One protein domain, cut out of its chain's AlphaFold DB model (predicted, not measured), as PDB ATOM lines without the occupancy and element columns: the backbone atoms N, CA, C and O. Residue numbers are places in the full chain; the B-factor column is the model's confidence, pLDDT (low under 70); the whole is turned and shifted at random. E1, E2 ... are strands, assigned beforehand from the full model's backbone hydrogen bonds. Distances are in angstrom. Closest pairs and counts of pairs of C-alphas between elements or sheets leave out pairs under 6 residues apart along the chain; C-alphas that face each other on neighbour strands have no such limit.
ATOM      1  N   ARG A   4     178.254 171.278 164.008       86.31
ATOM      2  CA  ARG A   4     177.106 171.191 164.902       86.31
ATOM      3  C   ARG A   4     175.948 172.042 164.405       86.31
ATOM      4  O   ARG A   4     176.186 173.070 163.768       86.31
ATOM      5  N   ALA A   5     174.727 171.671 164.765       89.44
ATOM      6  CA  ALA A   5     173.532 172.493 164.656       89.44
ATOM      7  C   ALA A   5     172.780 172.522 165.992       89.44
ATOM      8  O   ALA A   5     172.355 171.491 166.515       89.44
ATOM      9  N   ILE A   6     172.561 173.724 166.518       92.50
ATOM     10  CA  ILE A   6     171.839 173.950 167.772       92.50
ATOM     11  C   ILE A   6     170.664 174.873 167.488       92.50
ATOM     12  O   ILE A   6     170.777 175.829 166.726       92.50
ATOM     13  N   GLU A   7     169.512 174.561 168.065       94.94
ATOM     14  CA  GLU A   7     168.280 175.313 167.886       94.94
ATOM     15  C   GLU A   7     167.694 175.692 169.238       94.94
ATOM     16  O   GLU A   7     167.467 174.843 170.102       94.94
ATOM     17  N   ASN A   8     167.415 176.980 169.398       95.56
ATOM     18  CA  ASN A   8     166.673 177.477 170.535       95.56
ATOM     19  C   ASN A   8     165.179 177.465 170.198       95.56
ATOM     20  O   ASN A   8     164.677 178.354 169.512       95.56
ATOM     21  N   THR A   9     164.482 176.430 170.667       95.00
ATOM     22  CA  THR A   9     163.021 176.310 170.561       95.00
ATOM     23  C   THR A   9     162.273 177.002 171.701       95.00
ATOM     24  O   THR A   9     161.043 177.006 171.699       95.00
ATOM     25  N   ASP A  10     162.985 177.587 172.669       91.38
ATOM     26  CA  ASP A  10     162.382 178.449 173.679       91.38
ATOM     27  C   ASP A  10     161.941 179.783 173.049       91.38
ATOM     28  O   ASP A  10     162.584 180.309 172.135       91.38
ATOM     29  N   ALA A  11     160.801 180.304 173.508       87.25
ATOM     30  CA  ALA A  11     160.183 181.524 172.987       87.25
ATOM     31  C   ALA A  11     160.397 182.753 173.901       87.25
ATOM     32  O   ALA A  11     159.944 183.848 173.566       87.25
ATOM     33  N   GLY A  12     161.047 182.582 175.057       89.81
ATOM     34  CA  GLY A  12     161.150 183.591 176.110       89.81
ATOM     35  C   GLY A  12     162.478 184.348 176.157       89.81
ATOM     36  O   GLY A  12     162.475 185.523 176.526       89.81
ATOM     37  N   ALA A  13     163.598 183.721 175.782       93.62
ATOM     38  CA  ALA A  13     164.917 184.359 175.804       93.62
ATOM     39  C   ALA A  13     165.935 183.717 174.839       93.62
ATOM     40  O   ALA A  13     165.699 182.660 174.251       93.62
ATOM     41  N   ALA A  14     167.097 184.367 174.693       95.75
ATOM     42  CA  ALA A  14     168.302 183.670 174.243       95.75
ATOM     43  C   ALA A  14     168.664 182.567 175.251       95.75
ATOM     44  O   ALA A  14     168.274 182.646 176.415       95.75
ATOM     45  N   ASN A  15     169.379 181.545 174.797       97.00
ATOM     46  CA  ASN A  15     169.663 180.375 175.617       97.00
ATOM     47  C   ASN A  15     171.103 179.898 175.416       97.00
ATOM     48  O   ASN A  15     171.656 180.074 174.331       97.00
ATOM     49  N   ALA A  16     171.686 179.293 176.442       95.94
ATOM     50  CA  ALA A  16     173.023 178.723 176.438       95.94
ATOM     51  C   ALA A  16     173.134 177.639 177.524       95.94
ATOM     52  O   ALA A  16     172.176 177.365 178.246       95.94
ATOM     53  N   VAL A  17     174.299 177.003 177.630       95.81
ATOM     54  CA  VAL A  17     174.644 176.157 178.783       95.81
ATOM     55  C   VAL A  17     174.672 177.011 180.059       95.81
ATOM     56  O   VAL A  17     175.393 178.006 180.090       95.81
ATOM     57  N   ASP A  18     173.927 176.594 181.089       97.19
ATOM     58  CA  ASP A  18     173.805 177.310 182.374       97.19
ATOM     59  C   ASP A  18     174.874 176.845 183.366       97.19
ATOM     60  O   ASP A  18     174.811 175.731 183.899       97.19
ATOM     61  N   GLY A  19     175.859 177.699 183.620       97.69
ATOM     62  CA  GLY A  19     176.977 177.390 184.496       97.69
ATOM     63  C   GLY A  19     177.998 176.446 183.860       97.69
ATOM     64  O   GLY A  19     177.794 175.850 182.803       97.69
ATOM     65  N   ALA A  20     179.148 176.310 184.521       96.56
ATOM     66  CA  ALA A  20     180.149 175.331 184.115       96.56
ATOM     67  C   ALA A  20     179.631 173.911 184.379       96.56
ATOM     68  O   ALA A  20     179.143 173.621 185.471       96.56
ATOM     69  N   GLN A  21     179.758 173.036 183.385       95.88
ATOM     70  CA  GLN A  21     179.246 171.666 183.415       95.88
ATOM     71  C   GLN A  21     180.256 170.702 182.791       95.88
ATOM     72  O   GLN A  21     181.266 171.111 182.214       95.88
ATOM     73  N   VAL A  22     179.977 169.405 182.884       96.00
ATOM     74  CA  VAL A  22     180.873 168.361 182.385       96.00
ATOM     75  C   VAL A  22     180.140 167.275 181.609       96.00
ATOM     76  O   VAL A  22     179.012 166.894 181.933       96.00
ATOM     77  N   ILE A  23     180.826 166.751 180.594       94.44
ATOM     78  CA  ILE A  23     180.517 165.452 179.999       94.44
ATOM     79  C   ILE A  23     181.513 164.447 180.567       94.44
ATOM     80  O   ILE A  23     182.728 164.635 180.475       94.44
ATOM     81  N   GLU A  24     180.988 163.385 181.156       95.94
ATOM     82  CA  GLU A  24     181.743 162.364 181.873       95.94
ATOM     83  C   GLU A  24     181.724 161.046 181.111       95.94
ATOM     84  O   GLU A  24     180.769 160.735 180.395       95.94
ATOM     85  N   VAL A  25     182.771 160.248 181.305       95.88
ATOM     86  CA  VAL A  25     182.869 158.875 180.813       95.88
ATOM     87  C   VAL A  25     183.150 157.928 181.972       95.88
ATOM     88  O   VAL A  25     183.884 158.269 182.895       95.88
ATOM     89  N   LYS A  26     182.570 156.730 181.919       96.94
ATOM     90  CA  LYS A  26     182.855 155.636 182.855       96.94
ATOM     91  C   LYS A  26     182.849 154.287 182.151       96.94
ATOM     92  O   LYS A  26     182.217 154.136 181.096       96.94
ATOM     93  N   GLU A  27     183.446 153.282 182.774       96.75
ATOM     94  CA  GLU A  27     183.252 151.903 182.345       96.75
ATOM     95  C   GLU A  27     181.795 151.448 182.519       96.75
ATOM     96  O   GLU A  27     181.003 151.931 183.349       96.75
ATOM     97  N   ASN A  28     181.383 150.508 181.675       96.88
ATOM     98  CA  ASN A  28     180.079 149.891 181.814       96.88
ATOM     99  C   ASN A  28     180.005 149.006 183.061       96.88
ATOM    100  O   ASN A  28     180.825 148.122 183.257       96.88
ATOM    101  N   GLY A  29     178.973 149.226 183.877       95.00
ATOM    102  CA  GLY A  29     178.799 148.556 185.170       95.00
ATOM    103  C   GLY A  29     179.263 149.377 186.377       95.00
ATOM    104  O   GLY A  29     178.763 149.141 187.473       95.00
ATOM    105  N   GLU A  30     180.119 150.385 186.193       96.38
ATOM    106  CA  GLU A  30     180.544 151.258 187.294       96.38
ATOM    107  C   GLU A  30     179.478 152.292 187.687       96.38
ATOM    108  O   GLU A  30     178.590 152.636 186.900       96.38
ATOM    109  N   ALA A  31     179.575 152.823 188.906       96.56
ATOM    110  CA  ALA A  31     178.788 153.978 189.329       96.56
ATOM    111  C   ALA A  31     179.355 155.272 188.723       96.56
ATOM    112  O   ALA A  31     180.555 155.381 188.500       96.56
ATOM    113  N   TRP A  32     178.518 156.295 188.531       95.19
ATOM    114  CA  TRP A  32     178.979 157.605 188.039       95.19
ATOM    115  C   TRP A  32     179.978 158.303 188.965       95.19
ATOM    116  O   TRP A  32     180.784 159.086 188.489       95.19
ATOM    117  N   ALA A  33     180.019 157.945 190.252       94.62
ATOM    118  CA  ALA A  33     181.060 158.411 191.170       94.62
ATOM    119  C   ALA A  33     182.489 157.967 190.779       94.62
ATOM    120  O   ALA A  33     183.448 158.524 191.302       94.62
ATOM    121  N   ALA A  34     182.631 156.968 189.897       94.50
ATOM    122  CA  ALA A  34     183.905 156.539 189.313       94.50
ATOM    123  C   ALA A  34     184.175 157.162 187.927       94.50
ATOM    124  O   ALA A  34     185.239 156.944 187.355       94.50
ATOM    125  N   GLY A  35     183.219 157.918 187.374       95.25
ATOM    126  CA  GLY A  35     183.383 158.575 186.084       95.25
ATOM    127  C   GLY A  35     184.447 159.671 186.124       95.25
ATOM    128  O   GLY A  35     184.667 160.312 187.151       95.25
ATOM    129  N   ILE A  36     185.094 159.899 184.983       96.75
ATOM    130  CA  ILE A  36     186.065 160.977 184.784       96.75
ATOM    131  C   ILE A  36     185.522 161.995 183.780       96.75
ATOM    132  O   ILE A  36     184.822 161.652 182.824       96.75
ATOM    133  N   THR A  37     185.860 163.268 183.975       97.12
ATOM    134  CA  THR A  37     185.484 164.347 183.059       97.12
ATOM    135  C   THR A  37     186.200 164.208 181.716       97.12
ATOM    136  O   THR A  37     187.406 164.425 181.622       97.12
ATOM    137  N   ALA A  38     185.445 163.931 180.654       94.31
ATOM    138  CA  ALA A  38     185.948 163.867 179.284       94.31
ATOM    139  C   ALA A  38     185.942 165.239 178.593       94.31
ATOM    140  O   ALA A  38     186.858 165.553 177.835       94.31
ATOM    141  N   ILE A  39     184.917 166.064 178.842       94.25
ATOM    142  CA  ILE A  39     184.775 167.397 178.236       94.25
ATOM    143  C   ILE A  39     184.332 168.395 179.301       94.25
ATOM    144  O   ILE A  39     183.324 168.178 179.973       94.25
ATOM    145  N   ASN A  40     185.063 169.504 179.412       95.31
ATOM    146  CA  ASN A  40     184.642 170.667 180.186       95.31
ATOM    147  C   ASN A  40     183.747 171.568 179.325       95.31
ATOM    148  O   ASN A  40     184.135 171.970 178.227       95.31
ATOM    149  N   MET A  41     182.574 171.910 179.843       93.88
ATOM    150  CA  MET A  41     181.635 172.850 179.239       93.88
ATOM    151  C   MET A  41     181.676 174.143 180.051       93.88
ATOM    152  O   MET A  41     181.537 174.120 181.275       93.88
ATOM    153  N   VAL A  42     181.892 175.272 179.383       95.50
ATOM    154  CA  VAL A  42     181.905 176.579 180.049       95.50
ATOM    155  C   VAL A  42     180.504 177.177 180.086       95.50
ATOM    156  O   VAL A  42     179.695 176.928 179.192       95.50
ATOM    157  N   ASP A  43     180.248 177.991 181.105       97.19
ATOM    158  CA  ASP A  43     179.042 178.810 181.179       97.19
ATOM    159  C   ASP A  43     178.876 179.663 179.912       97.19
ATOM    160  O   ASP A  43     179.866 180.109 179.317       97.19
ATOM    161  N   ASN A  44     177.629 179.870 179.490       96.00
ATOM    162  CA  ASN A  44     177.266 180.547 178.247       96.00
ATOM    163  C   ASN A  44     177.819 179.889 176.965       96.00
ATOM    164  O   ASN A  44     177.731 180.458 175.874       96.00
ATOM    165  N   MET A  45     178.371 178.670 177.036       92.88
ATOM    166  CA  MET A  45     178.702 177.921 175.828       92.88
ATOM    167  C   MET A  45     177.431 177.691 175.004       92.88
ATOM    168  O   MET A  45     176.365 177.397 175.538       92.88
ATOM    169  N   TRP A  46     177.565 177.810 173.681       92.19
ATOM    170  CA  TRP A  46     176.456 177.626 172.738       92.19
ATOM    171  C   TRP A  46     175.305 178.610 172.951       92.19
ATOM    172  O   TRP A  46     174.145 178.228 172.821       92.19
ATOM    173  N   THR A  47     175.621 179.877 173.233       95.19
ATOM    174  CA  THR A  47     174.622 180.943 173.146       95.19
ATOM    175  C   THR A  47     173.957 180.923 171.775       95.19
ATOM    176  O   THR A  47     174.636 181.047 170.759       95.19
ATOM    177  N   VAL A  48     172.636 180.772 171.763       95.19
ATOM    178  CA  VAL A  48     171.796 180.819 170.568       95.19
ATOM    179  C   VAL A  48     170.688 181.836 170.793       95.19
ATOM    180  O   VAL A  48     170.002 181.832 171.824       95.19
ATOM    181  N   ALA A  49     170.500 182.724 169.817       95.88
ATOM    182  CA  ALA A  49     169.470 183.749 169.893       95.88
ATOM    183  C   ALA A  49     168.056 183.141 169.973       95.88
ATOM    184  O   ALA A  49     167.801 182.012 169.542       95.88
ATOM    185  N   LEU A  50     167.118 183.915 170.518       96.19
ATOM    186  CA  LEU A  50     165.719 183.523 170.669       96.19
ATOM    187  C   LEU A  50     165.119 183.011 169.347       96.19
ATOM    188  O   LEU A  50     165.135 183.733 168.352       96.19
ATOM    189  N   SER A  51     164.533 181.807 169.359       93.31
ATOM    190  CA  SER A  51     163.832 181.224 168.201       93.31
ATOM    191  C   SER A  51     164.689 181.131 166.927       93.31
ATOM    192  O   SER A  51     164.197 181.323 165.812       93.31
ATOM    193  N   THR A  52     165.982 180.838 167.085       94.62
ATOM    194  CA  THR A  52     166.918 180.663 165.967       94.62
ATOM    195  C   THR A  52     167.583 179.290 165.969       94.62
ATOM    196  O   THR A  52     167.558 178.548 166.955       94.62
ATOM    197  N   ARG A  53     168.186 178.952 164.826       94.25
ATOM    198  CA  ARG A  53     169.065 177.798 164.657       94.25
ATOM    199  C   ARG A  53     170.414 178.279 164.150       94.25
ATOM    200  O   ARG A  53     170.479 178.968 163.135       94.25
ATOM    201  N   GLU A  54     171.471 177.852 164.819       91.50
ATOM    202  CA  GLU A  54     172.841 178.241 164.516       91.50
ATOM    203  C   GLU A  54     173.700 177.005 164.243       91.50
ATOM    204  O   GLU A  54     173.549 175.956 164.876       91.50
ATOM    205  N   ALA A  55     174.598 177.134 163.267       87.94
ATOM    206  CA  ALA A  55     175.615 176.135 162.978       87.94
ATOM    207  C   ALA A  55     176.953 176.556 163.597       87.94
ATOM    208  O   ALA A  55     177.218 177.742 163.778       87.94
ATOM    209  N   GLY A  56     177.823 175.594 163.884       84.62
ATOM    210  CA  GLY A  56     179.159 175.893 164.392       84.62
ATOM    211  C   GLY A  56     180.061 174.673 164.421       84.62
ATOM    212  O   GLY A  56     179.744 173.643 163.829       84.62
ATOM    213  N   ASP A  57     181.161 174.778 165.159       84.31
ATOM    214  CA  ASP A  57     182.090 173.668 165.350       84.31
ATOM    215  C   ASP A  57     181.652 172.739 166.483       84.31
ATOM    216  O   ASP A  57     181.129 173.167 167.517       84.31
ATOM    217  N   VAL A  58     181.918 171.447 166.310       82.44
ATOM    218  CA  VAL A  58     181.706 170.451 167.367       82.44
ATOM    219  C   VAL A  58     182.760 170.607 168.456       82.44
ATOM    220  O   VAL A  58     183.943 170.797 168.171       82.44
ATOM    221  N   VAL A  59     182.322 170.489 169.708       84.38
ATOM    222  CA  VAL A  59     183.202 170.502 170.878       84.38
ATOM    223  C   VAL A  59     183.851 169.130 171.025       84.38
ATOM    224  O   VAL A  59     183.173 168.107 170.983       84.38
ATOM    225  N   LEU A  60     185.173 169.102 171.187       84.12
ATOM    226  CA  LEU A  60     185.915 167.883 171.500       84.12
ATOM    227  C   LEU A  60     186.636 168.079 172.820       84.12
ATOM    228  O   LEU A  60     187.257 169.121 173.015       84.12
ATOM    229  N   GLY A  61     186.583 167.059 173.669       85.25
ATOM    230  CA  GLY A  61     187.381 167.014 174.885       85.25
ATOM    231  C   GLY A  61     188.875 167.000 174.594       85.25
ATOM    232  O   GLY A  61     189.332 166.433 173.595       85.25
ATOM    233  N   ASP A  62     189.620 167.624 175.492       89.56
ATOM    234  CA  ASP A  62     191.078 167.621 175.572       89.56
ATOM    235  C   ASP A  62     191.595 166.996 176.878       89.56
ATOM    236  O   ASP A  62     192.802 166.798 177.018       89.56
ATOM    237  N   ASN A  63     190.697 166.628 177.800       93.25
ATOM    238  CA  ASN A  63     191.052 165.906 179.014       93.25
ATOM    239  C   ASN A  63     191.528 164.486 178.691       93.25
ATOM    240  O   ASN A  63     190.955 163.783 177.854       93.25
ATOM    241  N   ASP A  64     192.558 164.047 179.409       92.88
ATOM    242  CA  ASP A  64     193.043 162.676 179.340       92.88
ATOM    243  C   ASP A  64     192.103 161.739 180.110       92.88
ATOM    244  O   ASP A  64     191.920 161.870 181.321       92.88
ATOM    245  N   ILE A  65     191.522 160.781 179.392       94.19
ATOM    246  CA  ILE A  65     190.574 159.802 179.931       94.19
ATOM    247  C   ILE A  65     191.169 158.395 180.021       94.19
ATOM    248  O   ILE A  65     190.438 157.453 180.318       94.19
ATOM    249  N   LYS A  66     192.479 158.218 179.797       92.75
ATOM    250  CA  LYS A  66     193.127 156.893 179.775       92.75
ATOM    251  C   LYS A  66     193.094 156.144 181.108       92.75
ATOM    252  O   LYS A  66     193.434 154.973 181.146       92.75
ATOM    253  N   ALA A  67     192.749 156.821 182.205       92.38
ATOM    254  CA  ALA A  67     192.527 156.178 183.500       92.38
ATOM    255  C   ALA A  67     191.214 155.372 183.544       92.38
ATOM    256  O   ALA A  67     191.038 154.562 184.445       92.38
ATOM    257  N   THR A  68     190.311 155.618 182.591       94.00
ATOM    258  CA  THR A  68     189.009 154.954 182.465       94.00
ATOM    259  C   THR A  68     188.877 154.255 181.118       94.00
ATOM    260  O   THR A  68     188.366 153.152 181.052       94.00
ATOM    261  N   VAL A  69     189.316 154.883 180.026       92.88
ATOM    262  CA  VAL A  69     189.289 154.307 178.675       92.88
ATOM    263  C   VAL A  69     190.693 153.828 178.328       92.88
ATOM    264  O   VAL A  69     191.463 154.537 177.681       92.88
ATOM    265  N   ASP A  70     191.041 152.640 178.810       93.44
ATOM    266  CA  ASP A  70     192.389 152.070 178.732       93.44
ATOM    267  C   ASP A  70     192.504 150.855 177.793       93.44
ATOM    268  O   ASP A  70     193.601 150.338 177.565       93.44
ATOM    269  N   GLY A  71     191.394 150.413 177.198       92.19
ATOM    270  CA  GLY A  71     191.376 149.223 176.365       92.19
ATOM    271  C   GLY A  71     190.056 148.979 175.641       92.19
ATOM    272  O   GLY A  71     189.220 149.864 175.456       92.19
ATOM    273  N   ASN A  72     189.887 147.742 175.178       93.75
ATOM    274  CA  ASN A  72     188.642 147.314 174.554       93.75
ATOM    275  C   ASN A  72     187.575 147.111 175.630       93.75
ATOM    276  O   ASN A  72     187.732 146.264 176.508       93.75
ATOM    277  N   GLY A  73     186.456 147.814 175.507       93.94
ATOM    278  CA  GLY A  73     185.373 147.722 176.472       93.94
ATOM    279  C   GLY A  73     184.127 148.467 176.024       93.94
ATOM    280  O   GLY A  73     184.094 149.107 174.970       93.94
ATOM    281  N   THR A  74     183.089 148.372 176.850       96.06
ATOM    282  CA  THR A  74     181.901 149.215 176.727       96.06
ATOM    283  C   THR A  74     182.033 150.357 177.718       96.06
ATOM    284  O   THR A  74     182.200 150.124 178.915       96.06
ATOM    285  N   TYR A  75     181.890 151.581 177.227       94.88
ATOM    286  CA  TYR A  75     181.952 152.797 178.027       94.88
ATOM    287  C   TYR A  75     180.628 153.542 177.924       94.88
ATOM    288  O   TYR A  75     179.967 153.512 176.885       94.88
ATOM    289  N   ASN A  76     180.233 154.199 179.007       95.00
ATOM    290  CA  ASN A  76     179.053 155.054 179.032       95.00
ATOM    291  C   ASN A  76     179.485 156.510 179.119       95.00
ATOM    292  O   ASN A  76     180.454 156.825 179.803       95.00
ATOM    293  N   VAL A  77     178.725 157.380 178.461       93.19
ATOM    294  CA  VAL A  77     178.930 158.829 178.475       93.19
ATOM    295  C   VAL A  77     177.663 159.492 178.998       93.19
ATOM    296  O   VAL A  77     176.564 159.080 178.625       93.19
ATOM    297  N   GLN A  78     177.809 160.505 179.847       93.62
ATOM    298  CA  GLN A  78     176.694 161.354 180.262       93.62
ATOM    299  C   GLN A  78     177.091 162.819 180.260       93.62
ATOM    300  O   GLN A  78     178.251 163.158 180.467       93.62
ATOM    301  N   TRP A  79     176.098 163.680 180.098       93.44
ATOM    302  CA  TRP A  79     176.207 165.074 180.489       93.44
ATOM    303  C   TRP A  79     175.630 165.191 181.900       93.44
ATOM    304  O   TRP A  79     174.439 164.944 182.074       93.44
ATOM    305  N   ALA A  80     176.479 165.488 182.889       94.31
ATOM    306  CA  ALA A  80     176.139 165.334 184.306       94.31
ATOM    307  C   ALA A  80     174.903 166.153 184.723       94.31
ATOM    308  O   ALA A  80     173.972 165.599 185.305       94.31
ATOM    309  N   ASP A  81     174.876 167.442 184.372       94.81
ATOM    310  CA  ASP A  81     173.768 168.342 184.726       94.81
ATOM    311  C   ASP A  81     172.780 168.561 183.575       94.81
ATOM    312  O   ASP A  81     171.580 168.701 183.809       94.81
ATOM    313  N   ALA A  82     173.283 168.602 182.333       93.38
ATOM    314  CA  ALA A  82     172.516 168.864 181.112       93.38
ATOM    315  C   ALA A  82     171.569 170.077 181.236       93.38
ATOM    316  O   ALA A  82     170.407 170.026 180.819       93.38
ATOM    317  N   LYS A  83     172.065 171.166 181.835       96.19
ATOM    318  CA  LYS A  83     171.269 172.350 182.176       96.19
ATOM    319  C   LYS A  83     171.516 173.498 181.199       96.19
ATOM    320  O   LYS A  83     172.629 173.693 180.712       96.19
ATOM    321  N   VAL A  84     170.474 174.270 180.926       96.31
ATOM    322  CA  VAL A  84     170.522 175.454 180.063       96.31
ATOM    323  C   VAL A  84     169.781 176.611 180.727       96.31
ATOM    324  O   VAL A  84     168.998 176.375 181.648       96.31
ATOM    325  N   ASP A  85     170.044 177.841 180.285       96.44
ATOM    326  CA  ASP A  85     169.519 179.060 180.924       96.44
ATOM    327  C   ASP A  85     167.988 179.150 180.855       96.44
ATOM    328  O   ASP A  85     167.329 179.652 181.768       96.44
ATOM    329  N   ALA A  86     167.415 178.670 179.749       94.38
ATOM    330  CA  ALA A  86     165.975 178.612 179.529       94.38
ATOM    331  C   ALA A  86     165.413 177.197 179.766       94.38
ATOM    332  O   ALA A  86     166.049 176.328 180.357       94.38
ATOM    333  N   ALA A  87     164.187 176.928 179.309       92.44
ATOM    334  CA  ALA A  87     163.536 175.646 179.581       92.44
ATOM    335  C   ALA A  87     164.171 174.455 178.838       92.44
ATOM    336  O   ALA A  87     164.085 173.322 179.308       92.44
ATOM    337  N   ASN A  88     164.723 174.680 177.641       92.25
ATOM    338  CA  ASN A  88     165.315 173.635 176.801       92.25
ATOM    339  C   ASN A  88     166.182 174.223 175.680       92.25
ATOM    340  O   ASN A  88     165.928 175.327 175.204       92.25
ATOM    341  N   LEU A  89     167.154 173.438 175.213       92.56
ATOM    342  CA  LEU A  89     167.949 173.724 174.021       92.56
ATOM    343  C   LEU A  89     168.001 172.466 173.155       92.56
ATOM    344  O   LEU A  89     168.334 171.382 173.639       92.56
ATOM    345  N   ARG A  90     167.653 172.589 171.874       92.50
ATOM    346  CA  ARG A  90     167.596 171.447 170.967       92.50
ATOM    347  C   ARG A  90     168.930 171.277 170.255       92.50
ATOM    348  O   ARG A  90     169.291 172.049 169.369       92.50
ATOM    349  N   LEU A  91     169.632 170.209 170.608       89.31
ATOM    350  CA  LEU A  91     170.851 169.779 169.930       89.31
ATOM    351  C   LEU A  91     170.449 168.896 168.747       89.31
ATOM    352  O   LEU A  91     169.918 167.802 168.931       89.31
ATOM    353  N   ASN A  92     170.651 169.386 167.526       82.69
ATOM    354  CA  ASN A  92     170.296 168.683 166.291       82.69
ATOM    355  C   ASN A  92     171.496 167.915 165.713       82.69
ATOM    356  O   ASN A  92     171.648 167.813 164.495       82.69
TER     357      ASN A  92
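Overview. This is residues 4 to 92 of the 105 residues of an uncharacterized protein of marine sediment metagenome (UniProt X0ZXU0). This is little regular structure, an elongated body mostly of loops, with the antiparallel sheet E3, E2, E5 toward one end and the antiparallel pair E1, E4 toward the other. Five named strands, E1 to E5 along the chain, hold 27 of 89 printed residues: all strand, no named helix. It is only just loose, close to compact, with radius of gyration of the C-alphas 14.9 A and spans 43 by 23 by 19 A.

Along the chain. Find C-alpha 4 at (177.106, 171.191, 164.902), where E1, residues 4 to 7, begins. E2 is residues 21 to 27, 20.2 A long, E3 36 to 41, E4 53 to 57. E5, residues 75 to 79, ends at (176.207, 165.074, 180.489).

Arrangement. Look at E2: it forms a hairpin with E3, where N 23 and O 39 are 2.9 A apart. Its neighbour E5 gives N 24 and O 78, 2.8 A. Between E1 and E4, N 4 and O 56 are 2.8 A apart. These three pairs are within hydrogen-bond range.

Size, cuts and confidence. The printed part has no cut; E1 to E2, E3 to E4 and E4 to E5 are long links. No printed residue is under 70 in pLDDT.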